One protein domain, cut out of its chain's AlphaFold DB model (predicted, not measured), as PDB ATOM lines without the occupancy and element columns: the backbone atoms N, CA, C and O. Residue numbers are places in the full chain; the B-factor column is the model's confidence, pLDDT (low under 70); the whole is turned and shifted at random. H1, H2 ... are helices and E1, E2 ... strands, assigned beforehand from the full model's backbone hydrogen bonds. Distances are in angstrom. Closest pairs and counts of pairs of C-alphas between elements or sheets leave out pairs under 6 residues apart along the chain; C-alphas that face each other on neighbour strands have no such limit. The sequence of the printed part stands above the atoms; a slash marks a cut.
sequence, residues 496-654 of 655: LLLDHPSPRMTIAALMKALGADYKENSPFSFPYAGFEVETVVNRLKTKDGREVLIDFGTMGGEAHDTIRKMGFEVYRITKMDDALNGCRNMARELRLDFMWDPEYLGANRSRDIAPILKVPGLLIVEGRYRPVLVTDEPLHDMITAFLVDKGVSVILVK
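This is residues 496 to 654 of the 655 residues of the protein "LysM domain-containing protein" of Desulfatibacillum alkenivorans DSM 16219 (UniProt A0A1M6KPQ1). The domain is a layered rod in which two helices, H1 and H3, lie between a five-stranded sheet, E1 E11 E10 E9 E6, and a strongly twisted four-stranded sheet, E2 E3 E4 E5, whose strands curl round H2 on the other side. The turn of the long hairpin E2 and E3 makes one end of the rod, and the hairpin E7 and E8 with its loop, residues 602 to 611, makes the other; H4 only grazes the five-stranded sheet. The printed part has 159 residues with four named helices and eleven named strands, in the order E1 H1 E2 E3 E4 H2 E5 H3 E6 E7 E8 E9 E10 H4 E11, and its class is mixed, helices and strands. Both larger sheets are mixed, and E7 and E8 are antiparallel. The whole is only just compact, close to loose, with a radius of gyration of the C-alphas of 18.1 A and spans of 67 by 33 by 22 A.

The largest sheet runs E1, residues 496 to 499, E11, residues 649 to 654, E10, residues 628 to 631, E9, residues 618 to 621, and E6, residues 593 to 596. E11 is parallel to E1, with N 498 and O 652 2.9 A apart, and to E10, with N 651 and O 629 2.8 A apart. E9 is antiparallel to E10, its hairpin partner, with N 620 and O 628 2.8 A apart, and to E6, with N 595 and O 619 2.8 A apart. H1, residues 503 to 513, and H3, residues 579 to 589, lie on the same face of this sheet: two layers, helices on one face of a sheet. H1 lies over E11 at a height of 9.2 A, the closest C-alphas being those of Thr 506 and Val 653, 7.1 A apart. H3 lies over E10 and E9 at a height of 8.9 A, and the closest C-alphas of H3 and E9 are those of Leu 580 and Leu 618, 6.9 A apart. H1 and H3 touch at a steep tilt of 45 degrees and run the same way, with Pro 503 and Ala 579 as closest C-alphas, 4.8 A apart. Both helices are also on the sheet E2, residues 517 to 528, E3, residues 531 to 541, E4, residues 547 to 551, and E5, residues 569 to 572. H1 is over E2 and E3 at a height of 9.6 A, and H3 is over E4 at 9.2 A. E2, E3 and E4 form a meander, each strand the antiparallel neighbour of the one before, with N 524 and O 535 2.9 A apart and N 540 and O 548 2.8 A apart; E4 and E5 are parallel, with N 549 and O 569 2.8 A apart. H2, residues 559 to 565, is on this sheet's other face, three layers with helices on both faces, and the closest C-alphas of H2 and E5 are those of His 560 and Val 570, 6.4 A apart. H4, residues 637 to 645, only grazes the largest sheet with residues 640 to 644; its closest C-alphas with E11 are those of Val 644 and Val 650, 7.3 A apart. E4, H2, E5 and E10, H4, E11 are strand-helix-strand units, two parallel neighbour strands with a helix between, each with a right-handed crossover. E6 runs on at 92 degrees into E7, residues 599 to 601, which forms a hairpin with E8, residues 612 to 614, with N 600 and O 613 2.8 A apart. In H1, H2, H3 and H4 every O i to N i+4 pair is within hydrogen-bond range.

E1 begins at C-alpha 496, (34.674, 3.232, -37.013), and E11, 15.7 A long, ends at C-alpha 654, (41.199, 11.268, -37.456). E2 is 27.8 A long and bends by 76 degrees at residue 520; E3 is 26.9 A long and bends by 71 degrees at residue 538. H1 and H3 are 15.3 A long each, and H3 begins at C-alpha 579, (39.553, 12.879, -25.640).

The C-alphas of Gly 530 and Ile 609, the two farthest apart, are 67.0 A apart. The printed part has no cut and no long link. The mean pLDDT of the printed part is 86.9, and residues 528 to 535, 554 to 557 and 623 to 625 are under 70.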
ATOM      1  N   LEU A 496      35.395   1.963 -37.044       84.88
ATOM      2  CA  LEU A 496      34.674   3.232 -37.013       84.88
ATOM      3  C   LEU A 496      35.646   4.397 -37.200       84.88
ATOM      4  O   LEU A 496      36.324   4.806 -36.261       84.88
ATOM      5  N   LEU A 497      35.675   4.957 -38.410       85.62
ATOM      6  CA  LEU A 497      36.315   6.242 -38.674       85.62
ATOM      7  C   LEU A 497      35.421   7.382 -38.166       85.62
ATOM      8  O   LEU A 497      34.237   7.450 -38.501       85.62
ATOM      9  N   LEU A 498      35.997   8.291 -37.382       83.44
ATOM     10  CA  LEU A 498      35.385   9.563 -37.012       83.44
ATOM     11  C   LEU A 498      36.029  10.684 -37.836       83.44
ATOM     12  O   LEU A 498      37.097  11.173 -37.480       83.44
ATOM     13  N   ASP A 499      35.378  11.091 -38.928       71.75
ATOM     14  CA  ASP A 499      35.774  12.281 -39.691       71.75
ATOM     15  C   ASP A 499      35.462  13.558 -38.892       71.75
ATOM     16  O   ASP A 499      34.340  13.734 -38.409       71.75
ATOM     17  N   HIS A 500      36.448  14.456 -38.774       70.94
ATOM     18  CA  HIS A 500      36.383  15.686 -37.967       70.94
ATOM     19  C   HIS A 500      35.868  15.434 -36.534       70.94
ATOM     20  O   HIS A 500      34.803  15.930 -36.144       70.94
ATOM     21  N   PRO A 501      36.599  14.628 -35.742       81.62
ATOM     22  CA  PRO A 501      36.153  14.182 -34.439       81.62
ATOM     23  C   PRO A 501      36.038  15.349 -33.457       81.62
ATOM     24  O   PRO A 501      36.721  16.367 -33.532       81.62
ATOM     25  N   SER A 502      35.170  15.154 -32.472       84.69
ATOM     26  CA  SER A 502      35.117  15.965 -31.260       84.69
ATOM     27  C   SER A 502      35.250  15.048 -30.044       84.69
ATOM     28  O   SER A 502      34.948  13.851 -30.153       84.69
ATOM     29  N   PRO A 503      35.617  15.568 -28.858       88.19
ATOM     30  CA  PRO A 503      35.645  14.759 -27.640       88.19
ATOM     31  C   PRO A 503      34.290  14.100 -27.366       88.19
ATOM     32  O   PRO A 503      34.224  12.918 -27.042       88.19
ATOM     33  N   ARG A 504      33.197  14.830 -27.624       87.38
ATOM     34  CA  ARG A 504      31.825  14.319 -27.548       87.38
ATOM     35  C   ARG A 504      31.586  13.123 -28.466       87.38
ATOM     36  O   ARG A 504      31.101  12.100 -27.994       87.38
ATOM     37  N   MET A 505      31.927  13.235 -29.752       89.88
ATOM     38  CA  MET A 505      31.764  12.137 -30.718       89.88
ATOM     39  C   MET A 505      32.634  10.928 -30.361       89.88
ATOM     40  O   MET A 505      32.176   9.799 -30.485       89.88
ATOM     41  N   THR A 506      33.851  11.162 -29.869       92.31
ATOM     42  CA  THR A 506      34.804  10.108 -29.487       92.31
ATOM     43  C   THR A 506      34.310   9.323 -28.269       92.31
ATOM     44  O   THR A 506      34.270   8.093 -28.291       92.31
ATOM     45  N   ILE A 507      33.831  10.024 -27.235       94.06
ATOM     46  CA  ILE A 507      33.207   9.400 -26.062       94.06
ATOM     47  C   ILE A 507      31.913   8.674 -26.456       94.06
ATOM     48  O   ILE A 507      31.732   7.524 -26.067       94.06
ATOM     49  N   ALA A 508      31.040   9.285 -27.263       90.94
ATOM     50  CA  ALA A 508      29.796   8.655 -27.715       90.94
ATOM     51  C   ALA A 508      30.044   7.379 -28.542       90.94
ATOM     52  O   ALA A 508      29.376   6.364 -28.332       90.94
ATOM     53  N   ALA A 509      31.035   7.403 -29.438       92.69
ATOM     54  CA  ALA A 509      31.473   6.247 -30.215       92.69
ATOM     55  C   ALA A 509      31.960   5.107 -29.310       92.69
ATOM     56  O   ALA A 509      31.514   3.969 -29.470       92.69
ATOM     57  N   LEU A 510      32.801   5.414 -28.316       93.56
ATOM     58  CA  LEU A 510      33.273   4.430 -27.345       93.56
ATOM     59  C   LEU A 510      32.131   3.869 -26.486       93.56
ATOM     60  O   LEU A 510      32.014   2.655 -26.356       93.56
ATOM     61  N   MET A 511      31.263   4.718 -25.924       93.00
ATOM     62  CA  MET A 511      30.147   4.254 -25.088       93.00
ATOM     63  C   MET A 511      29.193   3.348 -25.878       93.00
ATOM     64  O   MET A 511      28.715   2.346 -25.345       93.00
ATOM     65  N   LYS A 512      28.973   3.648 -27.166       91.56
ATOM     66  CA  LYS A 512      28.212   2.799 -28.090       91.56
ATOM     67  C   LYS A 512      28.911   1.459 -28.357       91.56
ATOM     68  O   LYS A 512      28.234   0.435 -28.349       91.56
ATOM     69  N   ALA A 513      30.228   1.449 -28.575       89.75
ATOM     70  CA  ALA A 513      31.001   0.223 -28.801       89.75
ATOM     71  C   ALA A 513      31.039  -0.691 -27.559       89.75
ATOM     72  O   ALA A 513      30.937  -1.908 -27.687       89.75
ATOM     73  N   LEU A 514      31.105  -0.102 -26.359       89.12
ATOM     74  CA  LEU A 514      31.031  -0.808 -25.071       89.12
ATOM     75  C   LEU A 514      29.597  -1.201 -24.657       89.12
ATOM     76  O   LEU A 514      29.423  -1.908 -23.669       89.12
ATOM     77  N   GLY A 515      28.561  -0.729 -25.362       89.19
ATOM     78  CA  GLY A 515      27.159  -0.970 -25.000       89.19
ATOM     79  C   GLY A 515      26.722  -0.335 -23.670       89.19
ATOM     80  O   GLY A 515      25.813  -0.849 -23.018       89.19
ATOM     81  N   ALA A 516      27.371   0.751 -23.242       90.31
ATOM     82  CA  ALA A 516      27.111   1.404 -21.959       90.31
ATOM     83  C   ALA A 516      25.807   2.232 -21.956       90.31
ATOM     84  O   ALA A 516      25.405   2.783 -22.983       90.31
ATOM     85  N   ASP A 517      25.168   2.387 -20.785       92.88
ATOM     86  CA  ASP A 517      24.013   3.286 -20.608       92.88
ATOM     87  C   ASP A 517      24.485   4.751 -20.580       92.88
ATOM     88  O   ASP A 517      24.724   5.344 -19.525       92.88
ATOM     89  N   TYR A 518      24.671   5.307 -21.777       94.75
ATOM     90  CA  TYR A 518      25.113   6.675 -22.024       94.75
ATOM     91  C   TYR A 518      24.011   7.495 -22.703       94.75
ATOM     92  O   TYR A 518      23.412   7.066 -23.690       94.75
ATOM     93  N   LYS A 519      23.740   8.693 -22.172       93.12
ATOM     94  CA  LYS A 519      22.646   9.573 -22.604       93.12
ATOM     95  C   LYS A 519      23.131  11.005 -22.812       93.12
ATOM     96  O   LYS A 519      23.378  11.746 -21.858       93.12
ATOM     97  N   GLU A 520      23.235  11.402 -24.073       87.00
ATOM     98  CA  GLU A 520      23.593  12.762 -24.482       87.00
ATOM     99  C   GLU A 520      22.461  13.777 -24.250       87.00
ATOM    100  O   GLU A 520      21.285  13.419 -24.284       87.00
ATOM    101  N   ASN A 521      22.813  15.058 -24.074       79.81
ATOM    102  CA  ASN A 521      21.873  16.189 -23.927       79.81
ATOM    103  C   ASN A 521      20.784  16.012 -22.842       79.81
ATOM    104  O   ASN A 521      19.702  16.586 -22.952       79.81
ATOM    105  N   SER A 522      21.042  15.226 -21.797       81.12
ATOM    106  CA  SER A 522      20.097  15.028 -20.697       81.12
ATOM    107  C   SER A 522      19.906  16.342 -19.928       81.12
ATOM    108  O   SER A 522      20.903  16.876 -19.437       81.12
ATOM    109  N   PRO A 523      18.675  16.855 -19.749       76.81
ATOM    110  CA  PRO A 523      18.430  17.987 -18.863       76.81
ATOM    111  C   PRO A 523      18.912  17.692 -17.439       76.81
ATOM    112  O   PRO A 523      18.839  16.552 -16.965       76.81
ATOM    113  N   PHE A 524      19.425  18.705 -16.756       80.81
ATOM    114  CA  PHE A 524      19.915  18.628 -15.383       80.81
ATOM    115  C   PHE A 524      19.727  19.989 -14.711       80.81
ATOM    116  O   PHE A 524      19.823  21.021 -15.375       80.81
ATOM    117  N   SER A 525      19.448  19.985 -13.408       79.38
ATOM    118  CA  SER A 525      19.256  21.206 -12.632       79.38
ATOM    119  C   SER A 525      20.042  21.157 -11.328       79.38
ATOM    120  O   SER A 525      20.192  20.077 -10.750       79.38
ATOM    121  N   PHE A 526      20.601  22.295 -10.915       78.06
ATOM    122  CA  PHE A 526      21.357  22.416  -9.672       78.06
ATOM    123  C   PHE A 526      21.301  23.835  -9.083       78.06
ATOM    124  O   PHE A 526      21.324  24.811  -9.835       78.06
ATOM    125  N   PRO A 527      21.310  23.989  -7.749       74.12
ATOM    126  CA  PRO A 527      21.365  25.299  -7.114       74.12
ATOM    127  C   PRO A 527      22.776  25.906  -7.196       74.12
ATOM    128  O   PRO A 527      23.744  25.306  -6.730       74.12
ATOM    129  N   TYR A 528      22.904  27.131  -7.712       67.56
ATOM    130  CA  TYR A 528      24.151  27.910  -7.719       67.56
ATOM    131  C   TYR A 528      23.888  29.378  -7.359       67.56
ATOM    132  O   TYR A 528      22.961  29.991  -7.881       67.56
ATOM    133  N   ALA A 529      24.679  29.943  -6.438       62.94
ATOM    134  CA  ALA A 529      24.566  31.331  -5.957       62.94
ATOM    135  C   ALA A 529      23.138  31.791  -5.542       62.94
ATOM    136  O   ALA A 529      22.812  32.974  -5.615       62.94
ATOM    137  N   GLY A 530      22.267  30.867  -5.111       61.62
ATOM    138  CA  GLY A 530      20.866  31.157  -4.762       61.62
ATOM    139  C   GLY A 530      19.877  31.159  -5.943       61.62
ATOM    140  O   GLY A 530      18.746  31.634  -5.794       61.62
ATOM    141  N   PHE A 531      20.280  30.631  -7.099       64.44
ATOM    142  CA  PHE A 531      19.458  30.410  -8.291       64.44
ATOM    143  C   PHE A 531      19.395  28.919  -8.624       64.44
ATOM    144  O   PHE A 531      20.360  28.196  -8.388       64.44
ATOM    145  N   GLU A 532      18.281  28.474  -9.198       68.38
ATOM    146  CA  GLU A 532      18.148  27.125  -9.753       68.38
ATOM    147  C   GLU A 532      18.644  27.155 -11.206       68.38
ATOM    148  O   GLU A 532      18.085  27.868 -12.038       68.38
ATOM    149  N   VAL A 533      19.736  26.450 -11.504       68.88
ATOM    150  CA  VAL A 533      20.392  26.470 -12.817       68.88
ATOM    151  C   VAL A 533      19.931  25.287 -13.647       68.88
ATOM    152  O   VAL A 533      20.273  24.150 -13.340       68.88
ATOM    153  N   GLU A 534      19.230  25.545 -14.746       67.75
ATOM    154  CA  GLU A 534      18.940  24.540 -15.772       67.75
ATOM    155  C   GLU A 534      20.088  24.438 -16.796       67.75
ATOM    156  O   GLU A 534      20.628  25.439 -17.268       67.75
ATOM    157  N   THR A 535      20.478  23.211 -17.145       69.69
ATOM    158  CA  THR A 535      21.554  22.902 -18.101       69.69
ATOM    159  C   THR A 535      21.282  21.577 -18.830       69.69
ATOM    160  O   THR A 535      20.381  20.820 -18.464       69.69
ATOM    161  N   VAL A 536      22.071  21.274 -19.866       74.19
ATOM    162  CA  VAL A 536      22.123  19.949 -20.503       74.19
ATOM    163  C   VAL A 536      23.496  19.313 -20.303       74.19
ATOM    164  O   VAL A 536      24.539  19.930 -20.529       74.19
ATOM    165  N   VAL A 537      23.485  18.049 -19.890       82.88
ATOM    166  CA  VAL A 537      24.670  17.257 -19.541       82.88
ATOM    167  C   VAL A 537      24.638  15.916 -20.261       82.88
ATOM    168  O   VAL A 537      23.581  15.433 -20.665       82.88
ATOM    169  N   ASN A 538      25.791  15.278 -20.409       88.56
ATOM    170  CA  ASN A 538      25.866  13.933 -20.973       88.56
ATOM    171  C   ASN A 538      26.104  12.974 -19.810       88.56
ATOM    172  O   ASN A 538      27.040  13.180 -19.039       88.56
ATOM    173  N   ARG A 539      25.221  11.992 -19.624       93.31
ATOM    174  CA  ARG A 539      25.244  11.102 -18.455       93.31
ATOM    175  C   ARG A 539      25.742   9.725 -18.850       93.31
ATOM    176  O   ARG A 539      25.211   9.143 -19.790       93.31
ATOM    177  N   LEU A 540      26.703   9.198 -18.105       94.75
ATOM    178  CA  LEU A 540      27.097   7.797 -18.128       94.75
ATOM    179  C   LEU A 540      26.602   7.137 -16.841       94.75
ATOM    180  O   LEU A 540      26.954   7.578 -15.747       94.75
ATOM    181  N   LYS A 541      25.798   6.081 -16.960       93.38
ATOM    182  CA  LYS A 541      25.349   5.294 -15.814       93.38
ATOM    183  C   LYS A 541      26.206   4.045 -15.655       93.38
ATOM    184  O   LYS A 541      26.367   3.258 -16.588       93.38
ATOM    185  N   THR A 542      26.765   3.863 -14.466       89.44
ATOM    186  CA  THR A 542      27.689   2.768 -14.161       89.44
ATOM    187  C   THR A 542      26.950   1.520 -13.664       89.44
ATOM    188  O   THR A 542      25.786   1.573 -13.261       89.44
ATOM    189  N   LYS A 543      27.631   0.362 -13.666       83.19
ATOM    190  CA  LYS A 543      27.057  -0.941 -13.254       83.19
ATOM    191  C   LYS A 543      26.633  -0.978 -11.772       83.19
ATOM    192  O   LYS A 543      25.743  -1.741 -11.415       83.19
ATOM    193  N   ASP A 544      27.229  -0.133 -10.929       86.31
ATOM    194  CA  ASP A 544      26.858   0.108  -9.524       86.31
ATOM    195  C   ASP A 544      25.784   1.205  -9.344       86.31
ATOM    196  O   ASP A 544      25.467   1.587  -8.221       86.31
ATOM    197  N   GLY A 545      25.191   1.696 -10.437       85.25
ATOM    198  CA  GLY A 545      24.030   2.589 -10.429       85.25
ATOM    199  C   GLY A 545      24.334   4.076 -10.236       85.25
ATOM    200  O   GLY A 545      23.389   4.868 -10.253       85.25
ATOM    201  N   ARG A 546      25.608   4.465 -10.092       89.88
ATOM    202  CA  ARG A 546      26.031   5.873 -10.034       89.88
ATOM    203  C   ARG A 546      25.794   6.549 -11.389       89.88
ATOM    204  O   ARG A 546      25.869   5.908 -12.438       89.88
ATOM    205  N   GLU A 547      25.542   7.855 -11.365       90.69
ATOM    206  CA  GLU A 547      25.527   8.687 -12.571       90.69
ATOM    207  C   GLU A 547      26.771   9.575 -12.594       90.69
ATOM    208  O   GLU A 547      27.016  10.353 -11.672       90.69
ATOM    209  N   VAL A 548      27.553   9.439 -13.662       94.44
ATOM    210  CA  VAL A 548      28.728  10.256 -13.962       94.44
ATOM    211  C   VAL A 548      28.341  11.253 -15.047       94.44
ATOM    212  O   VAL A 548      27.757  10.881 -16.068       94.44
ATOM    213  N   LEU A 549      28.652  12.526 -14.832       93.38
ATOM    214  CA  LEU A 549      28.315  13.619 -15.737       93.38
ATOM    215  C   LEU A 549      29.542  14.020 -16.565       93.38
ATOM    216  O   LEU A 549      30.662  14.075 -16.054       93.38
ATOM    217  N   ILE A 550      29.329  14.316 -17.848       92.19
ATOM    218  CA  ILE A 550      30.383  14.723 -18.781       92.19
ATOM    219  C   ILE A 550      30.057  16.095 -19.381       92.19
ATOM    220  O   ILE A 550      29.088  16.248 -20.139       92.19
ATOM    221  N   ASP A 551      30.892  17.079 -19.039       84.94
ATOM    222  CA  ASP A 551      30.927  18.415 -19.630       84.94
ATOM    223  C   ASP A 551      31.859  18.440 -20.853       84.94
ATOM    224  O   ASP A 551      33.037  18.087 -20.759       84.94
ATOM    225  N   PHE A 552      31.353  18.938 -21.982       81.00
ATOM    226  CA  PHE A 552      32.143  19.221 -23.189       81.00
ATOM    227  C   PHE A 552      32.325  20.736 -23.414       81.00
ATOM    228  O   PHE A 552      32.468  21.191 -24.547       81.00
ATOM    229  N   GLY A 553      32.292  21.533 -22.340       72.00
ATOM    230  CA  GLY A 553      32.367  22.996 -22.365       72.00
ATOM    231  C   GLY A 553      31.012  23.708 -22.299       72.00
ATOM    232  O   GLY A 553      30.956  24.909 -22.545       72.00
ATOM    233  N   THR A 554      29.929  22.998 -21.963       65.75
ATOM    234  CA  THR A 554      28.627  23.584 -21.606       65.75
ATOM    235  C   THR A 554      28.564  24.045 -20.148       65.75
ATOM    236  O   THR A 554      27.602  24.718 -19.789       65.75
ATOM    237  N   MET A 555      29.569  23.746 -19.315       67.88
ATOM    238  CA  MET A 555      29.697  24.272 -17.951       67.88
ATOM    239  C   MET A 555      30.840  25.286 -17.803       67.88
ATOM    240  O   MET A 555      31.964  25.080 -18.269       67.88
ATOM    241  N   GLY A 556      30.558  26.370 -17.081       61.50
ATOM    242  CA  GLY A 556      31.469  27.458 -16.722       61.50
ATOM    243  C   GLY A 556      31.370  27.826 -15.236       61.50
ATOM    244  O   GLY A 556      30.458  27.381 -14.538       61.50
ATOM    245  N   GLY A 557      32.327  28.623 -14.754       66.44
ATOM    246  CA  GLY A 557      32.445  28.978 -13.335       66.44
ATOM    247  C   GLY A 557      32.658  27.763 -12.418       66.44
ATOM    248  O   GLY A 557      33.126  26.706 -12.847       66.44
ATOM    249  N   GLU A 558      32.268  27.916 -11.154       70.25
ATOM    250  CA  GLU A 558      32.405  26.912 -10.084       70.25
ATOM    251  C   GLU A 558      31.366  25.772 -10.177       70.25
ATOM    252  O   GLU A 558      31.326  24.893  -9.314       70.25
ATOM    253  N   ALA A 559      30.535  25.746 -11.230       74.00
ATOM    254  CA  ALA A 559      29.445  24.782 -11.415       74.00
ATOM    255  C   ALA A 559      29.879  23.322 -11.192       74.00
ATOM    256  O   ALA A 559      29.172  22.559 -10.539       74.00
ATOM    257  N   HIS A 560      31.069  22.951 -11.673       82.12
ATOM    258  CA  HIS A 560      31.650  21.621 -11.481       82.12
ATOM    259  C   HIS A 560      31.771  21.233 -10.001       82.12
ATOM    260  O   HIS A 560      31.453  20.106  -9.629       82.12
ATOM    261  N   ASP A 561      32.209  22.159  -9.150       81.62
ATOM    262  CA  ASP A 561      32.478  21.891  -7.739       81.62
ATOM    263  C   ASP A 561      31.210  21.992  -6.892       81.62
ATOM    264  O   ASP A 561      31.061  21.260  -5.915       81.62
ATOM    265  N   THR A 562      30.243  22.813  -7.305       82.19
ATOM    266  CA  THR A 562      28.874  22.782  -6.769       82.19
ATOM    267  C   THR A 562      28.192  21.442  -7.050       82.19
ATOM    268  O   THR A 562      27.641  20.833  -6.135       82.19
ATOM    269  N   ILE A 563      28.294  20.928  -8.277       85.94
ATOM    270  CA  ILE A 563      27.704  19.639  -8.666       85.94
ATOM    271  C   ILE A 563      28.412  18.463  -7.959       85.94
ATOM    272  O   ILE A 563      27.742  17.544  -7.487       85.94
ATOM    273  N   ARG A 564      29.739  18.529  -7.763       89.06
ATOM    274  CA  ARG A 564      30.477  17.567  -6.915       89.06
ATOM    275  C   ARG A 564      30.038  17.602  -5.453       89.06
ATOM    276  O   ARG A 564      29.865  16.545  -4.850       89.06
ATOM    277  N   LYS A 565      29.777  18.786  -4.882       87.88
ATOM    278  CA  LYS A 565      29.217  18.931  -3.519       87.88
ATOM    279  C   LYS A 565      27.812  18.317  -3.382       87.88
ATOM    280  O   LYS A 565      27.421  17.979  -2.270       87.88
ATOM    281  N   MET A 566      27.081  18.114  -4.484       86.75
ATOM    282  CA  MET A 566      25.810  17.370  -4.521       86.75
ATOM    283  C   MET A 566      25.984  15.843  -4.649       86.75
ATOM    284  O   MET A 566      24.989  15.122  -4.641       86.75
ATOM    285  N   GLY A 567      27.217  15.335  -4.761       87.19
ATOM    286  CA  GLY A 567      27.520  13.902  -4.850       87.19
ATOM    287  C   GLY A 567      27.560  13.317  -6.268       87.19
ATOM    288  O   GLY A 567      27.659  12.098  -6.408       87.19
ATOM    289  N   PHE A 568      27.499  14.146  -7.316       89.12
ATOM    290  CA  PHE A 568      27.711  13.707  -8.700       89.12
ATOM    291  C   PHE A 568      29.188  13.819  -9.084       89.12
ATOM    292  O   PHE A 568      29.808  14.859  -8.865       89.12
ATOM    293  N   GLU A 569      29.738  12.794  -9.738       91.56
ATOM    294  CA  GLU A 569      31.052  12.928 -10.372       91.56
ATOM    295  C   GLU A 569      30.944  13.642 -11.718       91.56
ATOM    296  O   GLU A 569      30.034  13.370 -12.504       91.56
ATOM    297  N   VAL A 570      31.882  14.556 -11.986       90.62
ATOM    298  CA  VAL A 570      31.858  15.417 -13.179       90.62
ATOM    299  C   VAL A 570      33.221  15.442 -13.859       90.62
ATOM    300  O   VAL A 570      34.201  15.950 -13.302       90.62
ATOM    301  N   TYR A 571      33.264  14.957 -15.098       91.56
ATOM    302  CA  TYR A 571      34.432  15.011 -15.971       91.56
ATOM    303  C   TYR A 571      34.263  16.099 -17.027       91.56
ATOM    304  O   TYR A 571      33.247  16.156 -17.713       91.56
ATOM    305  N   ARG A 572      35.284  16.942 -17.185       87.25
ATOM    306  CA  ARG A 572      35.326  18.011 -18.187       87.25
ATOM    307  C   ARG A 572      36.313  17.654 -19.292       87.25
ATOM    308  O   ARG A 572      37.469  17.374 -18.989       87.25
ATOM    309  N   ILE A 573      35.866  17.659 -20.546       87.06
ATOM    310  CA  ILE A 573      36.666  17.253 -21.710       87.06
ATOM    311  C   ILE A 573      36.425  18.259 -22.847       87.06
ATOM    312  O   ILE A 573      35.480  18.122 -23.619       87.06
ATOM    313  N   THR A 574      37.235  19.317 -22.935       76.38
ATOM    314  CA  THR A 574      36.990  20.434 -23.875       76.38
ATOM    315  C   THR A 574      37.894  20.449 -25.105       76.38
ATOM    316  O   THR A 574      37.504  21.032 -26.116       76.38
ATOM    317  N   LYS A 575      39.077  19.825 -25.056       84.25
ATOM    318  CA  LYS A 575      40.017  19.751 -26.187       84.25
ATOM    319  C   LYS A 575      40.041  18.362 -26.803       84.25
ATOM    320  O   LYS A 575      39.706  17.382 -26.141       84.25
ATOM    321  N   MET A 576      40.500  18.283 -28.049       84.69
ATOM    322  CA  MET A 576      40.643  17.012 -28.754       84.69
ATOM    323  C   MET A 576      41.725  16.122 -28.122       84.69
ATOM    324  O   MET A 576      41.470  14.950 -27.867       84.69
ATOM    325  N   ASP A 577      42.852  16.715 -27.727       81.00
ATOM    326  CA  ASP A 577      43.970  16.077 -27.011       81.00
ATOM    327  C   ASP A 577      43.528  15.408 -25.684       81.00
ATOM    328  O   ASP A 577      44.104  14.417 -25.229       81.00
ATOM    329  N   ASP A 578      42.464  15.927 -25.058       86.00
ATOM    330  CA  ASP A 578      41.897  15.383 -23.820       86.00
ATOM    331  C   ASP A 578      40.962  14.177 -24.072       86.00
ATOM    332  O   ASP A 578      40.581  13.492 -23.121       86.00
ATOM    333  N   ALA A 579      40.579  13.878 -25.322       89.50
ATOM    334  CA  ALA A 579      39.553  12.879 -25.640       89.50
ATOM    335  C   ALA A 579      39.960  11.448 -25.248       89.50
ATOM    336  O   ALA A 579      39.184  10.763 -24.581       89.50
ATOM    337  N   LEU A 580      41.187  11.017 -25.570       91.88
ATOM    338  CA  LEU A 580      41.724   9.705 -25.169       91.88
ATOM    339  C   LEU A 580      41.873   9.585 -23.640       91.88
ATOM    340  O   LEU A 580      41.547   8.555 -23.045       91.88
ATOM    341  N   ASN A 581      42.280  10.671 -22.970       93.12
ATOM    342  CA  ASN A 581      42.273  10.759 -21.507       93.12
ATOM    343  C   ASN A 581      40.846  10.623 -20.940       93.12
ATOM    344  O   ASN A 581      40.643   9.953 -19.925       93.12
ATOM    345  N   GLY A 582      39.856  11.207 -21.617       93.50
ATOM    346  CA  GLY A 582      38.433  11.033 -21.348       93.50
ATOM    347  C   GLY A 582      37.970   9.583 -21.491       93.50
ATOM    348  O   GLY A 582      37.344   9.056 -20.575       93.50
ATOM    349  N   CYS A 583      38.332   8.908 -22.586       95.12
ATOM    350  CA  CYS A 583      38.037   7.492 -22.821       95.12
ATOM    351  C   CYS A 583      38.553   6.605 -21.675       95.12
ATOM    352  O   CYS A 583      37.790   5.809 -21.125       95.12
ATOM    353  N   ARG A 584      39.805   6.813 -21.238       95.81
ATOM    354  CA  ARG A 584      40.394   6.121 -20.077       95.81
ATOM    355  C   ARG A 584      39.608   6.392 -18.793       95.81
ATOM    356  O   ARG A 584      39.349   5.477 -18.013       95.81
ATOM    357  N   ASN A 585      39.219   7.644 -18.561       94.69
ATOM    358  CA  ASN A 585      38.443   8.014 -17.380       94.69
ATOM    359  C   ASN A 585      37.065   7.320 -17.369       94.69
ATOM    360  O   ASN A 585      36.647   6.835 -16.322       94.69
ATOM    361  N   MET A 586      36.393   7.196 -18.520       93.62
ATOM    362  CA  MET A 586      35.114   6.479 -18.622       93.62
ATOM    363  C   MET A 586      35.270   4.963 -18.437       93.62
ATOM    364  O   MET A 586      34.458   4.352 -17.744       93.62
ATOM    365  N   ALA A 587      36.334   4.357 -18.979       93.06
ATOM    366  CA  ALA A 587      36.659   2.949 -18.734       93.06
ATOM    367  C   ALA A 587      36.837   2.664 -17.230       93.06
ATOM    368  O   ALA A 587      36.262   1.710 -16.705       93.06
ATOM    369  N   ARG A 588      37.536   3.557 -16.511       92.75
ATOM    370  CA  ARG A 588      37.702   3.487 -15.051       92.75
ATOM    371  C   ARG A 588      36.366   3.548 -14.297       92.75
ATOM    372  O   ARG A 588      36.160   2.750 -13.387       92.75
ATOM    373  N   GLU A 589      35.450   4.444 -14.669       92.69
ATOM    374  CA  GLU A 589      34.124   4.538 -14.026       92.69
ATOM    375  C   GLU A 589      33.243   3.305 -14.272       92.69
ATOM    376  O   GLU A 589      32.514   2.864 -13.380       92.69
ATOM    377  N   LEU A 590      33.352   2.706 -15.461       90.94
ATOM    378  CA  LEU A 590      32.705   1.440 -15.819       90.94
ATOM    379  C   LEU A 590      33.387   0.203 -15.202       90.94
ATOM    380  O   LEU A 590      32.854  -0.904 -15.333       90.94
ATOM    381  N   ARG A 591      34.514   0.400 -14.499       91.19
ATOM    382  CA  ARG A 591      35.385  -0.633 -13.912       91.19
ATOM    383  C   ARG A 591      35.881  -1.644 -14.956       91.19
ATOM    384  O   ARG A 591      35.791  -2.850 -14.745       91.19
ATOM    385  N   LEU A 592      36.347  -1.127 -16.093       90.81
ATOM    386  CA  LEU A 592      36.949  -1.898 -17.182       90.81
ATOM    387  C   LEU A 592      38.471  -1.796 -17.130       90.81
ATOM    388  O   LEU A 592      39.012  -0.740 -16.784       90.81
ATOM    389  N   ASP A 593      39.143  -2.868 -17.533       92.38
ATOM    390  CA  ASP A 593      40.590  -2.872 -17.704       92.38
ATOM    391  C   ASP A 593      40.967  -2.103 -18.977       92.38
ATOM    392  O   ASP A 593      40.225  -2.075 -19.965       92.38
ATOM    393  N   PHE A 594      42.131  -1.456 -18.969       94.56
ATOM    394  CA  PHE A 594      42.638  -0.735 -20.131       94.56
ATOM    395  C   PHE A 594      44.165  -0.764 -20.199       94.56
ATOM    396  O   PHE A 594      44.853  -0.884 -19.186       94.56
ATOM    397  N   MET A 595      44.687  -0.614 -21.412       95.44
ATOM    398  CA  MET A 595      46.109  -0.605 -21.734       95.44
ATOM    399  C   MET A 595      46.393   0.552 -22.693       95.44
ATOM    400  O   MET A 595      45.636   0.774 -23.637       95.44
ATOM    401  N   TRP A 596      47.474   1.287 -22.441       96.25
ATOM    402  CA  TRP A 596      48.022   2.239 -23.407       96.25
ATOM    403  C   TRP A 596      49.011   1.526 -24.322       96.25
ATOM    404  O   TRP A 596      49.742   0.653 -23.858       96.25
ATOM    405  N   ASP A 597      49.013   1.921 -25.589       96.62
ATOM    406  CA  ASP A 597      49.927   1.475 -26.641       96.62
ATOM    407  C   ASP A 597      50.071  -0.064 -26.700       96.62
ATOM    408  O   ASP A 597      51.173  -0.595 -26.537       96.62
ATOM    409  N   PRO A 598      48.953  -0.806 -26.864       96.88
ATOM    410  CA  PRO A 598      48.925  -2.270 -26.860       96.88
ATOM    411  C   PRO A 598      49.854  -2.915 -27.896       96.88
ATOM    412  O   PRO A 598      49.932  -2.498 -29.053       96.88
ATOM    413  N   GLU A 599      50.474  -4.022 -27.491       96.38
ATOM    414  CA  GLU A 599      51.286  -4.877 -28.356       96.38
ATOM    415  C   GLU A 599      50.483  -6.074 -28.879       96.38
ATOM    416  O   GLU A 599      49.871  -6.817 -28.110       96.38
ATOM    417  N   TYR A 600      50.551  -6.314 -30.187       96.06
ATOM    418  CA  TYR A 600      49.919  -7.447 -30.854       96.06
ATOM    419  C   TYR A 600      50.965  -8.323 -31.545       96.06
ATOM    420  O   TYR A 600      51.798  -7.832 -32.309       96.06
ATOM    421  N   LEU A 601      50.895  -9.638 -31.318       96.31
ATOM    422  CA  LEU A 601      51.725 -10.617 -32.021       96.31
ATOM    423  C   LEU A 601      51.099 -10.959 -33.380       96.31
ATOM    424  O   LEU A 601      50.010 -11.539 -33.453       96.31
ATOM    425  N   GLY A 602      51.813 -10.631 -34.457       94.31
ATOM    426  CA  GLY A 602      51.441 -10.909 -35.848       94.31
ATOM    427  C   GLY A 602      51.487 -12.392 -36.239       94.31
ATOM    428  O   GLY A 602      51.167 -12.732 -37.374       94.31
ATOM    429  N   ALA A 603      51.876 -13.277 -35.320       93.56
ATOM    430  CA  ALA A 603      51.917 -14.729 -35.467       93.56
ATOM    431  C   ALA A 603      51.545 -15.396 -34.130       93.56
ATOM    432  O   ALA A 603      51.805 -14.831 -33.067       93.56
ATOM    433  N   ASN A 604      50.952 -16.592 -34.154       92.19
ATOM    434  CA  ASN A 604      50.585 -17.332 -32.937       92.19
ATOM    435  C   ASN A 604      51.739 -18.243 -32.471       92.19
ATOM    436  O   ASN A 604      51.612 -19.464 -32.488       92.19
ATOM    437  N   ARG A 605      52.873 -17.634 -32.103       91.00
ATOM    438  CA  ARG A 605      54.122 -18.302 -31.682       91.00
ATOM    439  C   ARG A 605      54.863 -17.485 -30.617       91.00
ATOM    440  O   ARG A 605      54.377 -16.425 -30.223       91.00
ATOM    441  N   SER A 606      56.013 -17.967 -30.128       90.81
ATOM    442  CA  SER A 606      56.772 -17.268 -29.072       90.81
ATOM    443  C   SER A 606      57.130 -15.830 -29.466       90.81
ATOM    444  O   SER A 606      57.511 -15.566 -30.607       90.81
ATOM    445  N   ARG A 607      57.067 -14.906 -28.495       91.62
ATOM    446  CA  ARG A 607      57.359 -13.471 -28.671       91.62
ATOM    447  C   ARG A 607      58.733 -13.223 -29.299       91.62
ATOM    448  O   ARG A 607      58.873 -12.289 -30.081       91.62
ATOM    449  N   ASP A 608      59.720 -14.062 -28.995       87.62
ATOM    450  CA  ASP A 608      61.101 -13.926 -29.484       87.62
ATOM    451  C   ASP A 608      61.239 -14.135 -31.005       87.62
ATOM    452  O   ASP A 608      62.227 -13.709 -31.596       87.62
ATOM    453  N   ILE A 609      60.234 -14.755 -31.643       87.75
ATOM    454  CA  ILE A 609      60.203 -15.097 -33.079       87.75
ATOM    455  C   ILE A 609      58.880 -14.713 -33.776       87.75
ATOM    456  O   ILE A 609      58.659 -15.069 -34.937       87.75
ATOM    457  N   ALA A 610      57.974 -14.028 -33.074       92.88
ATOM    458  CA  ALA A 610      56.705 -13.522 -33.592       92.88
ATOM    459  C   ALA A 610      56.818 -12.010 -33.848       92.88
ATOM    460  O   ALA A 610      57.117 -11.282 -32.900       92.88
ATOM    461  N   PRO A 611      56.533 -11.507 -35.065       94.88
ATOM    462  CA  PRO A 611      56.529 -10.070 -35.325       94.88
ATOM    463  C   PRO A 611      55.589  -9.323 -34.373       94.88
ATOM    464  O   PRO A 611      54.469  -9.776 -34.127       94.88
ATOM    465  N   ILE A 612      56.038  -8.184 -33.847       96.50
ATOM    466  CA  ILE A 612      55.317  -7.397 -32.839       96.50
ATOM    467  C   ILE A 612      54.882  -6.067 -33.454       96.50
ATOM    468  O   ILE A 612      55.690  -5.360 -34.053       96.50
ATOM    469  N   LEU A 613      53.604  -5.736 -33.278       97.25
ATOM    470  CA  LEU A 613      52.988  -4.475 -33.677       97.25
ATOM    471  C   LEU A 613      52.504  -3.768 -32.414       97.25
ATOM    472  O   LEU A 613      51.537  -4.215 -31.795       97.25
ATOM    473  N   LYS A 614      53.171  -2.688 -32.015       97.56
ATOM    474  CA  LYS A 614      52.778  -1.872 -30.869       97.56
ATOM    475  C   LYS A 614      52.049  -0.633 -31.374       97.56
ATOM    476  O   LYS A 614      52.640   0.247 -31.999       97.56
ATOM    477  N   VAL A 615      50.738  -0.618 -31.160       96.88
ATOM    478  CA  VAL A 615      49.806   0.307 -31.811       96.88
ATOM    479  C   VAL A 615      49.417   1.412 -30.826       96.88
ATOM    480  O   VAL A 615      48.797   1.085 -29.815       96.88
ATOM    481  N   PRO A 616      49.742   2.693 -31.087       95.81
ATOM    482  CA  PRO A 616      49.432   3.790 -30.175       95.81
ATOM    483  C   PRO A 616      47.942   3.923 -29.862       95.81
ATOM    484  O   PRO A 616      47.087   3.663 -30.714       95.81
ATOM    485  N   GLY A 617      47.633   4.390 -28.654       95.50
ATOM    486  CA  GLY A 617      46.270   4.702 -28.220       95.50
ATOM    487  C   GLY A 617      45.811   3.882 -27.018       95.50
ATOM    488  O   GLY A 617      46.613   3.344 -26.258       95.50
ATOM    489  N   LEU A 618      44.496   3.814 -26.814       96.75
ATOM    490  CA  LEU A 618      43.879   3.207 -25.638       96.75
ATOM    491  C   LEU A 618      43.076   1.959 -26.018       96.75
ATOM    492  O   LEU A 618      41.994   2.062 -26.600       96.75
ATOM    493  N   LEU A 619      43.564   0.788 -25.619       96.56
ATOM    494  CA  LEU A 619      42.798  -0.454 -25.641       96.56
ATOM    495  C   LEU A 619      41.974  -0.573 -24.360       96.56
ATOM    496  O   LEU A 619      42.524  -0.523 -23.264       96.56
ATOM    497  N   ILE A 620      40.668  -0.782 -24.491       94.62
ATOM    498  CA  ILE A 620      39.762  -1.100 -23.384       94.62
ATOM    499  C   ILE A 620      39.341  -2.562 -23.519       94.62
ATOM    500  O   ILE A 620      38.911  -3.002 -24.587       94.62
ATOM    501  N   VAL A 621      39.481  -3.313 -22.429       87.19
ATOM    502  CA  VAL A 621      39.270  -4.761 -22.367       87.19
ATOM    503  C   VAL A 621      38.186  -5.056 -21.331       87.19
ATOM    504  O   VAL A 621      38.266  -4.623 -20.184       87.19
ATOM    505  N   GLU A 622      37.167  -5.826 -21.715       75.38
ATOM    506  CA  GLU A 622      36.188  -6.375 -20.775       75.38
ATOM    507  C   GLU A 622      36.042  -7.879 -21.019       75.38
ATOM    508  O   GLU A 622      35.714  -8.294 -22.127       75.38
ATOM    509  N   GLY A 623      36.216  -8.704 -19.981       61.97
ATOM    510  CA  GLY A 623      36.263 -10.176 -20.065       61.97
ATOM    511  C   GLY A 623      34.985 -10.906 -20.530       61.97
ATOM    512  O   GLY A 623      34.858 -12.109 -20.309       61.97
ATOM    513  N   ARG A 624      34.021 -10.199 -21.135       56.91
ATOM    514  CA  ARG A 624      32.822 -10.746 -21.803       56.91
ATOM    515  C   ARG A 624      32.438 -10.032 -23.109       56.91
ATOM    516  O   ARG A 624      31.475 -10.453 -23.745       56.91
ATOM    517  N   TYR A 625      33.144  -8.975 -23.505       65.56
ATOM    518  CA  TYR A 625      32.825  -8.159 -24.681       65.56
ATOM    519  C   TYR A 625      34.043  -8.086 -25.609       65.56
ATOM    520  O   TYR A 625      35.141  -8.507 -25.246       65.56
ATOM    521  N   ARG A 626      33.858  -7.577 -26.831       81.50
ATOM    522  CA  ARG A 626      34.985  -7.364 -27.750       81.50
ATOM    523  C   ARG A 626      35.867  -6.234 -27.206       81.50
ATOM    524  O   ARG A 626      35.307  -5.216 -26.796       81.50
ATOM    525  N   PRO A 627      37.202  -6.373 -27.210       92.44
ATOM    526  CA  PRO A 627      38.077  -5.267 -26.853       92.44
ATOM    527  C   PRO A 627      37.912  -4.118 -27.858       92.44
ATOM    528  O   PRO A 627      37.670  -4.347 -29.048       92.44
ATOM    529  N   VAL A 628      38.023  -2.882 -27.376       94.94
ATOM    530  CA  VAL A 628      37.862  -1.664 -28.182       94.94
ATOM    531  C   VAL A 628      39.154  -0.861 -28.128       94.94
ATOM    532  O   VAL A 628      39.541  -0.395 -27.059       94.94
ATOM    533  N   LEU A 629      39.810  -0.690 -29.272       96.06
ATOM    534  CA  LEU A 629      40.944   0.213 -29.436       96.06
ATOM    535  C   LEU A 629      40.430   1.584 -29.881       96.06
ATOM    536  O   LEU A 629      39.784   1.691 -30.922       96.06
ATOM    537  N   VAL A 630      40.737   2.629 -29.117       95.62
ATOM    538  CA  VAL A 630      40.563   4.025 -29.535       95.62
ATOM    539  C   VAL A 630      41.940   4.595 -29.844       95.62
ATOM    540  O   VAL A 630      42.809   4.598 -28.973       95.62
ATOM    541  N   THR A 631      42.145   5.074 -31.067       94.62
ATOM    542  CA  THR A 631      43.426   5.642 -31.509       94.62
ATOM    543  C   THR A 631      43.203   6.803 -32.470       94.62
ATOM    544  O   THR A 631      42.263   6.777 -33.262       94.62
ATOM    545  N   ASP A 632      44.041   7.830 -32.395       90.88
ATOM    546  CA  ASP A 632      44.152   8.900 -33.389       90.88
ATOM    547  C   ASP A 632      45.260   8.643 -34.430       90.88
ATOM    548  O   ASP A 632      45.386   9.400 -35.393       90.88
ATOM    549  N   GLU A 633      45.999   7.535 -34.303       91.44
ATOM    550  CA  GLU A 633      47.043   7.138 -35.248       91.44
ATOM    551  C   GLU A 633      46.449   6.540 -36.542       91.44
ATOM    552  O   GLU A 633      45.677   5.577 -36.473       91.44
ATOM    553  N   PRO A 634      46.797   7.050 -37.743       89.25
ATOM    554  CA  PRO A 634      46.324   6.504 -39.016       89.25
ATOM    555  C   PRO A 634      46.952   5.135 -39.331       89.25
ATOM    556  O   PRO A 634      47.959   5.037 -40.028       89.25
ATOM    557  N   LEU A 635      46.324   4.066 -38.841       91.56
ATOM    558  CA  LEU A 635      46.780   2.688 -39.045       91.56
ATOM    559  C   LEU A 635      46.711   2.250 -40.518       91.56
ATOM    560  O   LEU A 635      45.721   2.505 -41.205       91.56
ATOM    561  N   HIS A 636      47.713   1.490 -40.969       92.56
ATOM    562  CA  HIS A 636      47.703   0.827 -42.274       92.56
ATOM    563  C   HIS A 636      46.501  -0.133 -42.410       92.56
ATOM    564  O   HIS A 636      46.161  -0.849 -41.461       92.56
ATOM    565  N   ASP A 637      45.889  -0.215 -43.598       90.00
ATOM    566  CA  ASP A 637      44.681  -1.030 -43.844       90.00
ATOM    567  C   ASP A 637      44.871  -2.496 -43.417       90.00
ATOM    568  O   ASP A 637      44.009  -3.088 -42.772       90.00
ATOM    569  N   MET A 638      46.042  -3.067 -43.717       91.50
ATOM    570  CA  MET A 638      46.401  -4.441 -43.344       91.50
ATOM    571  C   MET A 638      46.563  -4.653 -41.826       91.50
ATOM    572  O   MET A 638      46.193  -5.712 -41.320       91.50
ATOM    573  N   ILE A 639      47.070  -3.657 -41.085       93.88
ATOM    574  CA  ILE A 639      47.121  -3.711 -39.612       93.88
ATOM    575  C   ILE A 639      45.693  -3.670 -39.068       93.88
ATOM    576  O   ILE A 639      45.333  -4.479 -38.217       93.88
ATOM    577  N   THR A 640      44.855  -2.778 -39.599       92.12
ATOM    578  CA  THR A 640      43.457  -2.652 -39.169       92.12
ATOM    579  C   THR A 640      42.660  -3.930 -39.444       92.12
ATOM    580  O   THR A 640      41.920  -4.383 -38.574       92.12
ATOM    581  N   ALA A 641      42.859  -4.563 -40.604       89.75
ATOM    582  CA  ALA A 641      42.240  -5.845 -40.940       89.75
ATOM    583  C   ALA A 641      42.645  -6.961 -39.962       89.75
ATOM    584  O   ALA A 641      41.780  -7.663 -39.440       89.75
ATOM    585  N   PHE A 642      43.938  -7.066 -39.641       93.44
ATOM    586  CA  PHE A 642      44.457  -7.993 -38.633       93.44
ATOM    587  C   PHE A 642      43.872  -7.744 -37.231       93.44
ATOM    588  O   PHE A 642      43.491  -8.696 -36.553       93.44
ATOM    589  N   LEU A 643      43.752  -6.487 -36.791       93.31
ATOM    590  CA  LEU A 643      43.132  -6.158 -35.500       93.31
ATOM    591  C   LEU A 643      41.651  -6.571 -35.456       93.31
ATOM    592  O   LEU A 643      41.194  -7.124 -34.453       93.31
ATOM    593  N   VAL A 644      40.920  -6.360 -36.552       90.62
ATOM    594  CA  VAL A 644      39.511  -6.759 -36.677       90.62
ATOM    595  C   VAL A 644      39.346  -8.287 -36.707       90.62
ATOM    596  O   VAL A 644      38.431  -8.795 -36.058       90.62
ATOM    597  N   ASP A 645      40.241  -9.035 -37.367       88.56
ATOM    598  CA  ASP A 645      40.263 -10.511 -37.331       88.56
ATOM    599  C   ASP A 645      40.559 -11.053 -35.918       88.56
ATOM    600  O   ASP A 645      39.868 -11.945 -35.422       88.56
ATOM    601  N   LYS A 646      41.477 -10.405 -35.185       88.12
ATOM    602  CA  LYS A 646      41.700 -10.631 -33.741       88.12
ATOM    603  C   LYS A 646      40.500 -10.241 -32.858       88.12
ATOM    604  O   LYS A 646      40.564 -10.402 -31.639       88.12
ATOM    605  N   GLY A 647      39.406  -9.745 -33.438       89.19
ATOM    606  CA  GLY A 647      38.166  -9.392 -32.748       89.19
ATOM    607  C   GLY A 647      38.179  -8.025 -32.062       89.19
ATOM    608  O   GLY A 647      37.251  -7.732 -31.304       89.19
ATOM    609  N   VAL A 648      39.196  -7.194 -32.312       92.00
ATOM    610  CA  VAL A 648      39.303  -5.830 -31.778       92.00
ATOM    611  C   VAL A 648      38.419  -4.892 -32.596       92.00
ATOM    612  O   VAL A 648      38.520  -4.831 -33.819       92.00
ATOM    613  N   SER A 649      37.562  -4.126 -31.921       92.44
ATOM    614  CA  SER A 649      36.835  -3.020 -32.556       92.44
ATOM    615  C   SER A 649      37.736  -1.785 -32.576       92.44
ATOM    616  O   SER A 649      38.210  -1.376 -31.517       92.44
ATOM    617  N   VAL A 650      37.977  -1.180 -33.737       93.44
ATOM    618  CA  VAL A 650      38.895  -0.038 -33.890       93.44
ATOM    619  C   VAL A 650      38.103   1.248 -34.123       93.44
ATOM    620  O   VAL A 650      37.393   1.379 -35.121       93.44
ATOM    621  N   ILE A 651      38.235   2.213 -33.215       93.50
ATOM    622  CA  ILE A 651      37.711   3.577 -33.355       93.50
ATOM    623  C   ILE A 651      38.881   4.483 -33.743       93.50
ATOM    624  O   ILE A 651      39.737   4.779 -32.908       93.50
ATOM    625  N   LEU A 652      38.905   4.908 -35.008       91.19
ATOM    626  CA  LEU A 652      39.942   5.768 -35.577       91.19
ATOM    627  C   LEU A 652      39.511   7.239 -35.517       91.19
ATOM    628  O   LEU A 652      38.516   7.649 -36.119       91.19
ATOM    629  N   VAL A 653      40.278   8.029 -34.775       87.19
ATOM    630  CA  VAL A 653      39.972   9.396 -34.349       87.19
ATOM    631  C   VAL A 653      40.796  10.384 -35.182       87.19
ATOM    632  O   VAL A 653      41.789  10.948 -34.732       87.19
ATOM    633  N   LYS A 654      40.402  10.564 -36.444       75.94
ATOM    634  CA  LYS A 654      41.199  11.268 -37.456       75.94
ATOM    635  C   LYS A 654      41.073  12.794 -37.347       75.94
ATOM    636  O   LYS A 654      40.106  13.364 -37.853       75.94
TER     637      LYS A 654